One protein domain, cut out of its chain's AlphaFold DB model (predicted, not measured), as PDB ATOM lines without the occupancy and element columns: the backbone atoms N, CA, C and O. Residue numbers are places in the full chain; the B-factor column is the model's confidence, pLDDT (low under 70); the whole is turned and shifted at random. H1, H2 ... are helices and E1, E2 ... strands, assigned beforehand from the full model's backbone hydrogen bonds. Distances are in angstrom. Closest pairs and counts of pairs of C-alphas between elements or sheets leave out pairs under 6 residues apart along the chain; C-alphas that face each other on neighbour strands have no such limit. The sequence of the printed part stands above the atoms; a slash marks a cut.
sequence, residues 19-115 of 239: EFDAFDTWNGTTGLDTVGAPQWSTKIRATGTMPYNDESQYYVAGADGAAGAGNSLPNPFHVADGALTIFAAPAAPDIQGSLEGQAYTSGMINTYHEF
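AT A GLANCE: This is residues 19 to 115 of the 239 residues of the protein "Glycoside hydrolase family 16 protein" of Methylobacterium sp. WL12 (UniProt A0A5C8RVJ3). With little regular structure, this is a body mainly of loops, with the small hairpin E2 and E3 toward one side, the short parallel pair E1 and E4 toward another, and one helical turn, H1. The printed part has 97 residues, 18 in named elements, in the order E1, H1, E2, E3, E4; the class is mixed. It is compact, with a radius of gyration of the C-alphas of 13.8 A and spans of 40 by 28 by 27 A.

HOW THE PARTS SIT: E2, residues 77 to 80, and E3, residues 83 to 86, form an antiparallel hairpin; N 85 and O 78, 2.8 A apart, are within hydrogen-bond range. E1, residues 57 to 59, and E4, residues 104 to 106, are parallel, with N 58 and O 104 at 2.8 A. H1, residues 62 to 65, is apart from E3 and E4; too short for an O i to N i+4 pair, it has one O i to N i+3 pair, within range.

IN THESE COORDINATES: E2 is 10.1 A long, E3 9.8 A. E1 begins at C-alpha 57 (89.682, 81.843, 119.239); E4 ends at C-alpha 106 (86.940, 85.730, 115.392).

THE WHOLE: The printed part has no cut. The links H1 to E2 and E3 to E4 are long. Residues 27 to 38, 44 to 48 and 62 to 71 have pLDDT under 70.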
ATOM      1  N   GLU A  19      68.985  92.261 106.490       90.94
ATOM      2  CA  GLU A  19      69.506  92.170 105.119       90.94
ATOM      3  C   GLU A  19      70.957  92.671 105.032       90.94
ATOM      4  O   GLU A  19      71.567  92.639 103.968       90.94
ATOM      5  N   PHE A  20      71.520  93.152 106.148       89.12
ATOM      6  CA  PHE A  20      72.870  93.698 106.268       89.12
ATOM      7  C   PHE A  20      73.161  94.831 105.269       89.12
ATOM      8  O   PHE A  20      74.275  94.967 104.764       89.12
ATOM      9  N   ASP A  21      72.171  95.698 105.023       85.00
ATOM     10  CA  ASP A  21      72.382  97.008 104.382       85.00
ATOM     11  C   ASP A  21      73.210  97.946 105.288       85.00
ATOM     12  O   ASP A  21      73.900  98.857 104.819       85.00
ATOM     13  N   ALA A  22      73.147  97.703 106.599       79.19
ATOM     14  CA  ALA A  22      73.981  98.271 107.649       79.19
ATOM     15  C   ALA A  22      74.201  97.211 108.745       79.19
ATOM     16  O   ALA A  22      73.514  96.194 108.777       79.19
ATOM     17  N   PHE A  23      75.165  97.433 109.639       79.25
ATOM     18  CA  PHE A  23      75.373  96.575 110.806       79.25
ATOM     19  C   PHE A  23      75.672  97.429 112.027       79.25
ATOM     20  O   PHE A  23      76.778  97.953 112.184       79.25
ATOM     21  N   ASP A  24      74.658  97.555 112.877       72.38
ATOM     22  CA  ASP A  24      74.711  98.317 114.113       72.38
ATOM     23  C   ASP A  24      74.699  97.366 115.314       72.38
ATOM     24  O   ASP A  24      73.793  96.550 115.504       72.38
ATOM     25  N   THR A  25      75.730  97.468 116.150       74.62
ATOM     26  CA  THR A  25      75.837  96.657 117.367       74.62
ATOM     27  C   THR A  25      75.070  97.292 118.523       74.62
ATOM     28  O   THR A  25      75.108  98.515 118.697       74.62
ATOM     29  N   TRP A  26      74.443  96.473 119.367       70.12
ATOM     30  CA  TRP A  26      73.691  96.941 120.531       70.12
ATOM     31  C   TRP A  26      74.552  97.739 121.519       70.12
ATOM     32  O   TRP A  26      75.678  97.365 121.853       70.12
ATOM     33  N   ASN A  27      74.003  98.849 122.024       64.62
ATOM     34  CA  ASN A  27      74.724  99.794 122.888       64.62
ATOM     35  C   ASN A  27      74.462  99.623 124.395       64.62
ATOM     36  O   ASN A  27      75.007 100.387 125.195       64.62
ATOM     37  N   GLY A  28      73.630  98.657 124.797       59.88
ATOM     38  CA  GLY A  28      73.399  98.342 126.209       59.88
ATOM     39  C   GLY A  28      72.119  98.894 126.843       59.88
ATOM     40  O   GLY A  28      71.962  98.735 128.055       59.88
ATOM     41  N   THR A  29      71.223  99.561 126.095       57.03
ATOM     42  CA  THR A  29      70.148 100.370 126.719       57.03
ATOM     43  C   THR A  29      68.703  99.866 126.531       57.03
ATOM     44  O   THR A  29      67.937 100.089 127.463       57.03
ATOM     45  N   THR A  30      68.299  99.227 125.408       51.72
ATOM     46  CA  THR A  30      67.074  98.369 125.187       51.72
ATOM     47  C   THR A  30      66.660  98.286 123.700       51.72
ATOM     48  O   THR A  30      66.688  99.324 123.053       51.72
ATOM     49  N   GLY A  31      66.178  97.109 123.236       52.88
ATOM     50  CA  GLY A  31      65.330  96.882 122.035       52.88
ATOM     51  C   GLY A  31      65.901  97.285 120.665       52.88
ATOM     52  O   GLY A  31      66.914  97.966 120.620       52.88
ATOM     53  N   LEU A  32      65.246  96.877 119.558       55.59
ATOM     54  CA  LEU A  32      65.516  97.384 118.192       55.59
ATOM     55  C   LEU A  32      65.804  98.894 118.249       55.59
ATOM     56  O   LEU A  32      65.133  99.588 119.023       55.59
ATOM     57  N   ASP A  33      66.764  99.406 117.464       54.16
ATOM     58  CA  ASP A  33      67.108 100.839 117.492       54.16
ATOM     59  C   ASP A  33      65.822 101.683 117.400       54.16
ATOM     60  O   ASP A  33      64.809 101.256 116.853       54.16
ATOM     61  N   THR A  34      65.842 102.910 117.904       49.16
ATOM     62  CA  THR A  34      64.786 103.931 117.826       49.16
ATOM     63  C   THR A  34      64.136 104.123 116.440       49.16
ATOM     64  O   THR A  34      63.106 104.793 116.341       49.16
ATOM     65  N   VAL A  35      64.700 103.525 115.384       55.09
ATOM     66  CA  VAL A  35      64.206 103.477 113.998       55.09
ATOM     67  C   VAL A  35      63.674 102.103 113.533       55.09
ATOM     68  O   VAL A  35      63.209 101.996 112.402       55.09
ATOM     69  N   GLY A  36      63.687 101.070 114.381       56.94
ATOM     70  CA  GLY A  36      63.152  99.727 114.121       56.94
ATOM     71  C   GLY A  36      64.120  98.728 113.474       56.94
ATOM     72  O   GLY A  36      63.668  97.661 113.071       56.94
ATOM     73  N   ALA A  37      65.413  99.052 113.361       57.88
ATOM     74  CA  ALA A  37      66.424  98.152 112.801       57.88
ATOM     75  C   ALA A  37      66.879  97.088 113.828       57.88
ATOM     76  O   ALA A  37      66.932  97.404 115.026       57.88
ATOM     77  N   PRO A  38      67.217  95.855 113.390       65.38
ATOM     78  CA  PRO A  38      67.879  94.860 114.231       65.38
ATOM     79  C   PRO A  38      69.137  95.448 114.867       65.38
ATOM     80  O   PRO A  38      69.917  96.126 114.205       65.38
ATOM     81  N   GLN A  39      69.335  95.190 116.155       73.62
ATOM     82  CA  GLN A  39      70.625  95.411 116.798       73.62
ATOM     83  C   GLN A  39      71.217  94.049 117.117       73.62
ATOM     84  O   GLN A  39      70.486  93.144 117.514       73.62
ATOM     85  N   TRP A  40      72.524  93.922 116.914       82.88
ATOM     86  CA  TRP A  40      73.251  92.688 117.178       82.88
ATOM     87  C   TRP A  40      74.138  92.845 118.403       82.88
ATOM     88  O   TRP A  40      74.967  93.762 118.478       82.88
ATOM     89  N   SER A  41      74.037  91.916 119.342       83.38
ATOM     90  CA  SER A  41      75.041  91.774 120.384       83.38
ATOM     91  C   SER A  41      76.242  91.002 119.846       83.38
ATOM     92  O   SER A  41      76.140  89.866 119.393       83.38
ATOM     93  N   THR A  42      77.426  91.601 119.943       81.38
ATOM     94  CA  THR A  42      78.711  90.917 119.702       81.38
ATOM     95  C   THR A  42      79.324  90.379 120.994       81.38
ATOM     96  O   THR A  42      80.453  89.893 121.011       81.38
ATOM     97  N   LYS A  43      78.651  90.601 122.128       71.44
ATOM     98  CA  LYS A  43      79.159  90.231 123.442       71.44
ATOM     99  C   LYS A  43      78.572  88.886 123.824       71.44
ATOM    100  O   LYS A  43      77.369  88.757 124.014       71.44
ATOM    101  N   ILE A  44      79.452  87.910 123.985       65.44
ATOM    102  CA  ILE A  44      79.069  86.541 124.325       65.44
ATOM    103  C   ILE A  44      78.976  86.381 125.845       65.44
ATOM    104  O   ILE A  44      77.950  85.980 126.386       65.44
ATOM    105  N   ARG A  45      80.053  86.733 126.562       64.81
ATOM    106  CA  ARG A  45      80.152  86.711 128.031       64.81
ATOM    107  C   ARG A  45      81.075  87.837 128.515       64.81
ATOM    108  O   ARG A  45      81.377  88.778 127.788       64.81
ATOM    109  N   ALA A  46      81.469  87.790 129.790       54.88
ATOM    110  CA  ALA A  46      82.498  88.678 130.330       54.88
ATOM    111  C   ALA A  46      83.883  88.445 129.689       54.88
ATOM    112  O   ALA A  46      84.696  89.361 129.698       54.88
ATOM    113  N   THR A  47      84.120  87.241 129.160       58.78
ATOM    114  CA  THR A  47      85.325  86.821 128.433       58.78
ATOM    115  C   THR A  47      85.011  86.676 126.944       58.78
ATOM    116  O   THR A  47      83.866  86.398 126.578       58.78
ATOM    117  N   GLY A  48      86.027  86.819 126.091       67.31
ATOM    118  CA  GLY A  48      85.900  86.636 124.638       67.31
ATOM    119  C   GLY A  48      85.947  85.176 124.178       67.31
ATOM    120  O   GLY A  48      85.991  84.916 122.989       67.31
ATOM    121  N   THR A  49      85.967  84.199 125.084       73.25
ATOM    122  CA  THR A  49      86.064  82.767 124.747       73.25
ATOM    123  C   THR A  49      85.024  81.939 125.505       73.25
ATOM    124  O   THR A  49      84.603  82.324 126.605       73.25
ATOM    125  N   MET A  50      84.611  80.810 124.917       73.12
ATOM    126  CA  MET A  50      83.702  79.831 125.516       73.12
ATOM    127  C   MET A  50      84.497  78.713 126.213       73.12
ATOM    128  O   MET A  50      85.348  78.087 125.588       73.12
ATOM    129  N   PRO A  51      84.215  78.389 127.487       74.88
ATOM    130  CA  PRO A  51      84.996  77.399 128.233       74.88
ATOM    131  C   PRO A  51      84.571  75.941 127.983       74.88
ATOM    132  O   PRO A  51      85.109  75.046 128.629       74.88
ATOM    133  N   TYR A  52      83.568  75.696 127.135       77.38
ATOM    134  CA  TYR A  52      82.880  74.403 127.055       77.38
ATOM    135  C   TYR A  52      83.314  73.533 125.863       77.38
ATOM    136  O   TYR A  52      83.117  72.323 125.918       77.38
ATOM    137  N   ASN A  53      83.967  74.127 124.854       85.12
ATOM    138  CA  ASN A  53      84.293  73.470 123.579       85.12
ATOM    139  C   ASN A  53      85.796  73.451 123.243       85.12
ATOM    140  O   ASN A  53      86.167  73.063 122.139       85.12
ATOM    141  N   ASP A  54      86.663  73.895 124.163       88.25
ATOM    142  CA  ASP A  54      88.111  74.042 123.929       88.25
ATOM    143  C   ASP A  54      88.449  74.846 122.649       88.25
ATOM    144  O   ASP A  54      89.440  74.601 121.953       88.25
ATOM    145  N   GLU A  55      87.606  75.837 122.352       91.25
ATOM    146  CA  GLU A  55      87.744  76.775 121.242       91.25
ATOM    147  C   GLU A  55      89.045  77.596 121.363       91.25
ATOM    148  O   GLU A  55      89.439  78.030 122.450       91.25
ATOM    149  N   SER A  56      89.734  77.796 120.233       93.25
ATOM    150  CA  SER A  56      91.082  78.396 120.170       93.25
ATOM    151  C   SER A  56      91.089  79.894 119.832       93.25
ATOM    152  O   SER A  56      92.155  80.508 119.679       93.25
ATOM    153  N   GLN A  57      89.907  80.474 119.660       92.12
ATOM    154  CA  GLN A  57      89.682  81.843 119.239       92.12
ATOM    155  C   GLN A  57      89.154  82.715 120.377       92.12
ATOM    156  O   GLN A  57      88.464  82.273 121.298       92.12
ATOM    157  N   TYR A  58      89.495  83.994 120.281       91.38
ATOM    158  CA  TYR A  58      88.893  85.074 121.038       91.38
ATOM    159  C   TYR A  58      87.891  85.800 120.138       91.38
ATOM    160  O   TYR A  58      88.268  86.408 119.134       91.38
ATOM    161  N   TYR A  59      86.616  85.745 120.488       89.88
ATOM    162  CA  TYR A  59      85.567  86.530 119.864       89.88
ATOM    163  C   TYR A  59      85.702  87.994 120.266       89.88
ATOM    164  O   TYR A  59      85.518  88.364 121.427       89.88
ATOM    165  N   VAL A  60      86.044  88.830 119.294       87.31
ATOM    166  CA  VAL A  60      86.223  90.265 119.502       87.31
ATOM    167  C   VAL A  60      84.850  90.926 119.546       87.31
ATOM    168  O   VAL A  60      84.115  90.909 118.556       87.31
ATOM    169  N   ALA A  61      84.495  91.538 120.678       76.44
ATOM    170  CA  ALA A  61      83.264  92.312 120.761       76.44
ATOM    171  C   ALA A  61      83.436  93.683 120.083       76.44
ATOM    172  O   ALA A  61      84.521  94.265 120.067       76.44
ATOM    173  N   GLY A  62      82.342  94.269 119.592       63.81
ATOM    174  CA  GLY A  62      82.319  95.618 119.025       63.81
ATOM    175  C   GLY A  62      82.870  96.684 119.980       63.81
ATOM    176  O   GLY A  62      83.542  97.602 119.530       63.81
ATOM    177  N   ALA A  63      82.691  96.532 121.298       57.88
ATOM    178  CA  ALA A  63      83.288  97.422 122.304       57.88
ATOM    179  C   ALA A  63      84.822  97.283 122.427       57.88
ATOM    180  O   ALA A  63      85.495  98.243 122.804       57.88
ATOM    181  N   ASP A  64      85.375  96.120 122.074       56.78
ATOM    182  CA  ASP A  64      86.822  95.870 122.038       56.78
ATOM    183  C   ASP A  64      87.435  96.317 120.693       56.78
ATOM    184  O   ASP A  64      88.612  96.685 120.624       56.78
ATOM    185  N   GLY A  65      86.616  96.327 119.630       52.72
ATOM    186  CA  GLY A  65      86.953  96.772 118.272       52.72
ATOM    187  C   GLY A  65      86.670  98.255 117.972       52.72
ATOM    188  O   GLY A  65      87.206  98.795 117.002       52.72
ATOM    189  N   ALA A  66      85.889  98.952 118.803       40.56
ATOM    190  CA  ALA A  66      85.580 100.376 118.676       40.56
ATOM    191  C   ALA A  66      86.176 101.171 119.850       40.56
ATOM    192  O   ALA A  66      85.549 101.361 120.884       40.56
ATOM    193  N   ALA A  67      87.410 101.650 119.664       40.50
ATOM    194  CA  ALA A  67      88.043 102.736 120.421       40.50
ATOM    195  C   ALA A  67      87.719 102.797 121.935       40.50
ATOM    196  O   ALA A  67      87.020 103.712 122.375       40.50
ATOM    197  N   GLY A  68      88.279 101.895 122.757       41.91
ATOM    198  CA  GLY A  68      88.022 102.026 124.195       41.91
ATOM    199  C   GLY A  68      88.672 101.112 125.232       41.91
ATOM    200  O   GLY A  68      88.172 101.145 126.346       41.91
ATOM    201  N   ALA A  69      89.765 100.376 124.980       37.97
ATOM    202  CA  ALA A  69      90.644  99.870 126.055       37.97
ATOM    203  C   ALA A  69      91.994  99.333 125.527       37.97
ATOM    204  O   ALA A  69      92.061  98.259 124.949       37.97
ATOM    205  N   GLY A  70      93.091 100.053 125.793       47.31
ATOM    206  CA  GLY A  70      94.467  99.523 125.846       47.31
ATOM    207  C   GLY A  70      95.148  99.130 124.529       47.31
ATOM    208  O   GLY A  70      96.168  99.727 124.201       47.31
ATOM    209  N   ASN A  71      94.592  98.169 123.790       55.66
ATOM    210  CA  ASN A  71      95.076  97.651 122.507       55.66
ATOM    211  C   ASN A  71      93.845  97.398 121.625       55.66
ATOM    212  O   ASN A  71      93.101  96.464 121.901       55.66
ATOM    213  N   SER A  72      93.584  98.226 120.610       73.69
ATOM    214  CA  SER A  72      92.430  98.023 119.719       73.69
ATOM    215  C   SER A  72      92.501  96.636 119.068       73.69
ATOM    216  O   SER A  72      93.418  96.384 118.284       73.69
ATOM    217  N   LEU A  73      91.567  95.740 119.395       82.25
ATOM    218  CA  LEU A  73      91.485  94.426 118.757       82.25
ATOM    219  C   LEU A  73      90.976  94.575 117.311       82.25
ATOM    220  O   LEU A  73      90.255  95.534 117.012       82.25
ATOM    221  N   PRO A  74      91.355  93.675 116.384       84.56
ATOM    222  CA  PRO A  74      90.872  93.737 115.010       84.56
ATOM    223  C   PRO A  74      89.359  93.503 114.974       84.56
ATOM    224  O   PRO A  74      88.883  92.497 115.489       84.56
ATOM    225  N   ASN A  75      88.608  94.417 114.354       86.12
ATOM    226  CA  ASN A  75      87.175  94.231 114.135       86.12
ATOM    227  C   ASN A  75      86.953  93.053 113.159       86.12
ATOM    228  O   ASN A  75      87.407  93.151 112.015       86.12
ATOM    229  N   PRO A  76      86.276  91.964 113.571       89.19
ATOM    230  CA  PRO A  76      86.059  90.794 112.725       89.19
ATOM    231  C   PRO A  76      84.855  90.962 111.788       89.19
ATOM    232  O   PRO A  76      84.590  90.070 110.989       89.19
ATOM    233  N   PHE A  77      84.120  92.074 111.873       89.88
ATOM    234  CA  PHE A  77      82.883  92.305 111.131       89.88
ATOM    235  C   PHE A  77      83.094  93.292 109.983       89.88
ATOM    236  O   PHE A  77      83.642  94.383 110.169       89.88
ATOM    237  N   HIS A  78      82.615  92.933 108.794       89.62
ATOM    238  CA  HIS A  78      82.625  93.804 107.622       89.62
ATOM    239  C   HIS A  78      81.324  93.669 106.844       89.62
ATOM    240  O   HIS A  78      80.973  92.571 106.423       89.62
ATOM    241  N   VAL A  79      80.638  94.788 106.619       90.06
ATOM    242  CA  VAL A  79      79.456  94.838 105.758       90.06
ATOM    243  C   VAL A  79      79.822  95.429 104.412       90.06
ATOM    244  O   VAL A  79      80.350  96.540 104.336       90.06
ATOM    245  N   ALA A  80      79.507  94.694 103.353       90.81
ATOM    246  CA  ALA A  80      79.567  95.177 101.984       90.81
ATOM    247  C   ALA A  80      78.543  94.432 101.129       90.81
ATOM    248  O   ALA A  80      78.281  93.255 101.358       90.81
ATOM    249  N   ASP A  81      77.985  95.130 100.138       90.31
ATOM    250  CA  ASP A  81      77.102  94.550  99.119       90.31
ATOM    251  C   ASP A  81      75.897  93.761  99.683       90.31
ATOM    252  O   ASP A  81      75.485  92.759  99.101       90.31
ATOM    253  N   GLY A  82      75.322  94.222 100.805       90.00
ATOM    254  CA  GLY A  82      74.164  93.584 101.450       90.00
ATOM    255  C   GLY A  82      74.498  92.266 102.153       90.00
ATOM    256  O   GLY A  82      73.680  91.352 102.193       90.00
ATOM    257  N   ALA A  83      75.735  92.111 102.631       92.62
ATOM    258  CA  ALA A  83      76.164  90.936 103.374       92.62
ATOM    259  C   ALA A  83      77.114  91.311 104.513       92.62
ATOM    260  O   ALA A  83      78.033  92.119 104.346       92.62
ATOM    261  N   LEU A  84      76.932  90.657 105.661       93.69
ATOM    262  CA  LEU A  84      77.914  90.638 106.737       93.69
ATOM    263  C   LEU A  84      78.948  89.539 106.481       93.69
ATOM    264  O   LEU A  84      78.614  88.374 106.293       93.69
ATOM    265  N   THR A  85      80.223  89.908 106.544       94.25
ATOM    266  CA  THR A  85      81.349  88.978 106.646       94.25
ATOM    267  C   THR A  85      81.839  88.930 108.089       94.25
ATOM    268  O   THR A  85      82.105  89.977 108.684       94.25
ATOM    269  N   ILE A  86      81.998  87.717 108.622       93.75
ATOM    270  CA  ILE A  86      82.633  87.443 109.914       93.75
ATOM    271  C   ILE A  86      83.993  86.793 109.642       93.75
ATOM    272  O   ILE A  86      84.068  85.720 109.042       93.75
ATOM    273  N   PHE A  87      85.074  87.446 110.060       92.44
ATOM    274  CA  PHE A  87      86.439  86.971 109.847       92.44
ATOM    275  C   PHE A  87      86.980  86.221 111.060       92.44
ATOM    276  O   PHE A  87      87.036  86.777 112.154       92.44
ATOM    277  N   ALA A  88      87.507  85.022 110.812       93.56
ATOM    278  CA  ALA A  88      88.440  84.341 111.699       93.56
ATOM    279  C   ALA A  88      89.879  84.533 111.186       93.56
ATOM    280  O   ALA A  88      90.143  84.425 109.985       93.56
ATOM    281  N   ALA A  89      90.827  84.827 112.078       93.31
ATOM    282  CA  ALA A  89      92.226  85.051 111.714       93.31
ATOM    283  C   ALA A  89      93.195  84.644 112.836       93.31
ATOM    284  O   ALA A  89      92.860  84.776 114.013       93.31
ATOM    285  N   PRO A  90      94.428  84.206 112.513       94.50
ATOM    286  CA  PRO A  90      95.486  84.074 113.508       94.50
ATOM    287  C   PRO A  90      95.755  85.408 114.202       94.50
ATOM    288  O   PRO A  90      95.858  86.454 113.557       94.50
ATOM    289  N   ALA A  91      95.930  85.363 115.515       91.69
ATOM    290  CA  ALA A  91      96.193  86.549 116.304       91.69
ATOM    291  C   ALA A  91      97.596  87.115 116.037       91.69
ATOM    292  O   ALA A  91      98.612  86.418 116.156       91.69
ATOM    293  N   ALA A  92      97.658  88.411 115.723       90.88
ATOM    294  CA  ALA A  92      98.918  89.114 115.527       90.88
ATOM    295  C   ALA A  92      99.742  89.158 116.837       90.88
ATOM    296  O   ALA A  92      99.167  89.243 117.925       90.88
ATOM    297  N   PRO A  93     101.089  89.099 116.781       89.81
ATOM    298  CA  PRO A  93     101.924  89.020 117.985       89.81
ATOM    299  C   PRO A  93     101.730  90.158 118.996       89.81
ATOM    300  O   PRO A  93     101.956  89.965 120.188       89.81
ATOM    301  N   ASP A  94     101.336  91.340 118.530       89.00
ATOM    302  CA  ASP A  94     101.128  92.547 119.329       89.00
ATOM    303  C   ASP A  94      99.810  92.550 120.118       89.00
ATOM    304  O   ASP A  94      99.736  93.224 121.146       89.00
ATOM    305  N   ILE A  95      98.813  91.757 119.711       87.25
ATOM    306  CA  ILE A  95      97.531  91.626 120.427       87.25
ATOM    307  C   ILE A  95      97.462  90.402 121.346       87.25
ATOM    308  O   ILE A  95      96.561  90.324 122.170       87.25
ATOM    309  N   GLN A  96      98.423  89.473 121.272       87.56
ATOM    310  CA  GLN A  96      98.414  88.207 122.030       87.56
ATOM    311  C   GLN A  96      98.195  88.382 123.544       87.56
ATOM    312  O   GLN A  96      97.485  87.602 124.175       87.56
ATOM    313  N   GLY A  97      98.761  89.437 124.138       86.06
ATOM    314  CA  GLY A  97      98.584  89.738 125.565       86.06
ATOM    315  C   GLY A  97      97.150  90.112 125.967       86.06
ATOM    316  O   GLY A  97      96.851  90.146 127.158       86.06
ATOM    317  N   SER A  98      96.281  90.385 124.994       85.06
ATOM    318  CA  SER A  98      94.888  90.802 125.169       85.06
ATOM    319  C   SER A  98      93.876  89.690 124.869       85.06
ATOM    320  O   SER A  98      92.689  89.915 125.064       85.06
ATOM    321  N   LEU A  99      94.317  88.507 124.424       85.94
ATOM    322  CA  LEU A  99      93.427  87.433 123.953       85.94
ATOM    323  C   LEU A  99      93.274  86.273 124.937       85.94
ATOM    324  O   LEU A  99      92.918  85.171 124.539       85.94
ATOM    325  N   GLU A 100      93.601  86.474 126.214       85.44
ATOM    326  CA  GLU A 100      93.455  85.436 127.251       85.44
ATOM    327  C   GLU A 100      94.180  84.108 126.915       85.44
ATOM    328  O   GLU A 100      93.819  83.044 127.406       85.44
ATOM    329  N   GLY A 101      95.244  84.172 126.104       86.75
ATOM    330  CA  GLY A 101      96.014  83.004 125.659       86.75
ATOM    331  C   GLY A 101      95.510  82.340 124.374       86.75
ATOM    332  O   GLY A 101      96.105  81.349 123.951       86.75
ATOM    333  N   GLN A 102      94.466  82.883 123.745       90.56
ATOM    334  CA  GLN A 102      93.920  82.376 122.489       90.56
ATOM    335  C   GLN A 102      94.807  82.710 121.288       90.56
ATOM    336  O   GLN A 102      95.415  83.777 121.205       90.56
ATOM    337  N   ALA A 103      94.877  81.775 120.340       93.44
ATOM    338  CA  ALA A 103      95.763  81.863 119.179       93.44
ATOM    339  C   ALA A 103      95.107  82.534 117.963       93.44
ATOM    340  O   ALA A 103      95.808  82.910 117.018       93.44
ATOM    341  N   TYR A 104      93.786  82.694 117.990       94.06
ATOM    342  CA  TYR A 104      92.989  83.241 116.899       94.06
ATOM    343  C   TYR A 104      92.049  84.336 117.410       94.06
ATOM    344  O   TYR A 104      91.723  84.400 118.593       94.06
ATOM    345  N   THR A 105      91.603  85.195 116.505       92.75
ATOM    346  CA  THR A 105      90.492  86.126 116.715       92.75
ATOM    347  C   THR A 105      89.357  85.754 115.783       92.75
ATOM    348  O   THR A 105      89.626  85.410 114.632       92.75
ATOM    349  N   SER A 106      88.118  85.880 116.244       93.50
ATOM    350  CA  SER A 106      86.940  85.730 115.392       93.50
ATOM    351  C   SER A 106      85.800  86.655 115.823       93.50
ATOM    352  O   SER A 106      85.983  87.497 116.704       93.50
ATOM    353  N   GLY A 107      84.631  86.518 115.203       90.00
ATOM    354  CA  GLY A 107      83.407  87.222 115.564       90.00
ATOM    355  C   GLY A 107      82.238  86.271 115.806       90.00
ATOM    356  O   GLY A 107      82.126  85.217 115.187       90.00
ATOM    357  N   MET A 108      81.355  86.681 116.710       90.19
ATOM    358  CA  MET A 108      80.034  86.097 116.929       90.19
ATOM    359  C   MET A 108      79.050  87.251 117.049       90.19
ATOM    360  O   MET A 108      79.370  88.275 117.661       90.19
ATOM    361  N   ILE A 109      77.863  87.069 116.495       90.56
ATOM    362  CA  ILE A 109      76.729  87.965 116.697       90.56
ATOM    363  C   ILE A 109      75.564  87.159 117.244       90.56
ATOM    364  O   ILE A 109      75.445  85.969 116.976       90.56
ATOM    365  N   ASN A 110      74.712  87.794 118.033       90.56
ATOM    366  CA  ASN A 110      73.476  87.189 118.492       90.56
ATOM    367  C   ASN A 110      72.385  88.241 118.684       90.56
ATOM    368  O   ASN A 110      72.686  89.433 118.713       90.56
ATOM    369  N   THR A 111      71.141  87.777 118.798       90.12
ATOM    370  CA  THR A 111      69.965  88.630 119.025       90.12
ATOM    371  C   THR A 111      69.494  88.641 120.487       90.12
ATOM    372  O   THR A 111      68.325  88.934 120.758       90.12
ATOM    373  N   TYR A 112      70.342  88.240 121.442       85.88
ATOM    374  CA  TYR A 112      69.968  88.115 122.853       85.88
ATOM    375  C   TYR A 112      69.477  89.455 123.414       85.88
ATOM    376  O   TYR A 112      70.172  90.462 123.308       85.88
ATOM    377  N   HIS A 113      68.292  89.480 124.036       79.69
ATOM    378  CA  HIS A 113      67.584  90.700 124.466       79.69
ATOM    379  C   HIS A 113      67.099  91.648 123.350       79.69
ATOM    380  O   HIS A 113      66.455  92.659 123.657       79.69
ATOM    381  N   GLU A 114      67.350  91.341 122.076       81.75
ATOM    382  CA  GLU A 114      66.896  92.137 120.930       81.75
ATOM    383  C   GLU A 114      65.729  91.467 120.198       81.75
ATOM    384  O   GLU A 114      64.682  92.086 119.991       81.75
ATOM    385  N   PHE A 115      65.892  90.193 119.850       88.81
ATOM    386  CA  PHE A 115      64.872  89.369 119.220       88.81
ATOM    387  C   PHE A 115      64.969  87.929 119.719       88.81
ATOM    388  O   PHE A 115      66.011  87.280 119.634       88.81
TER     389      PHE A 115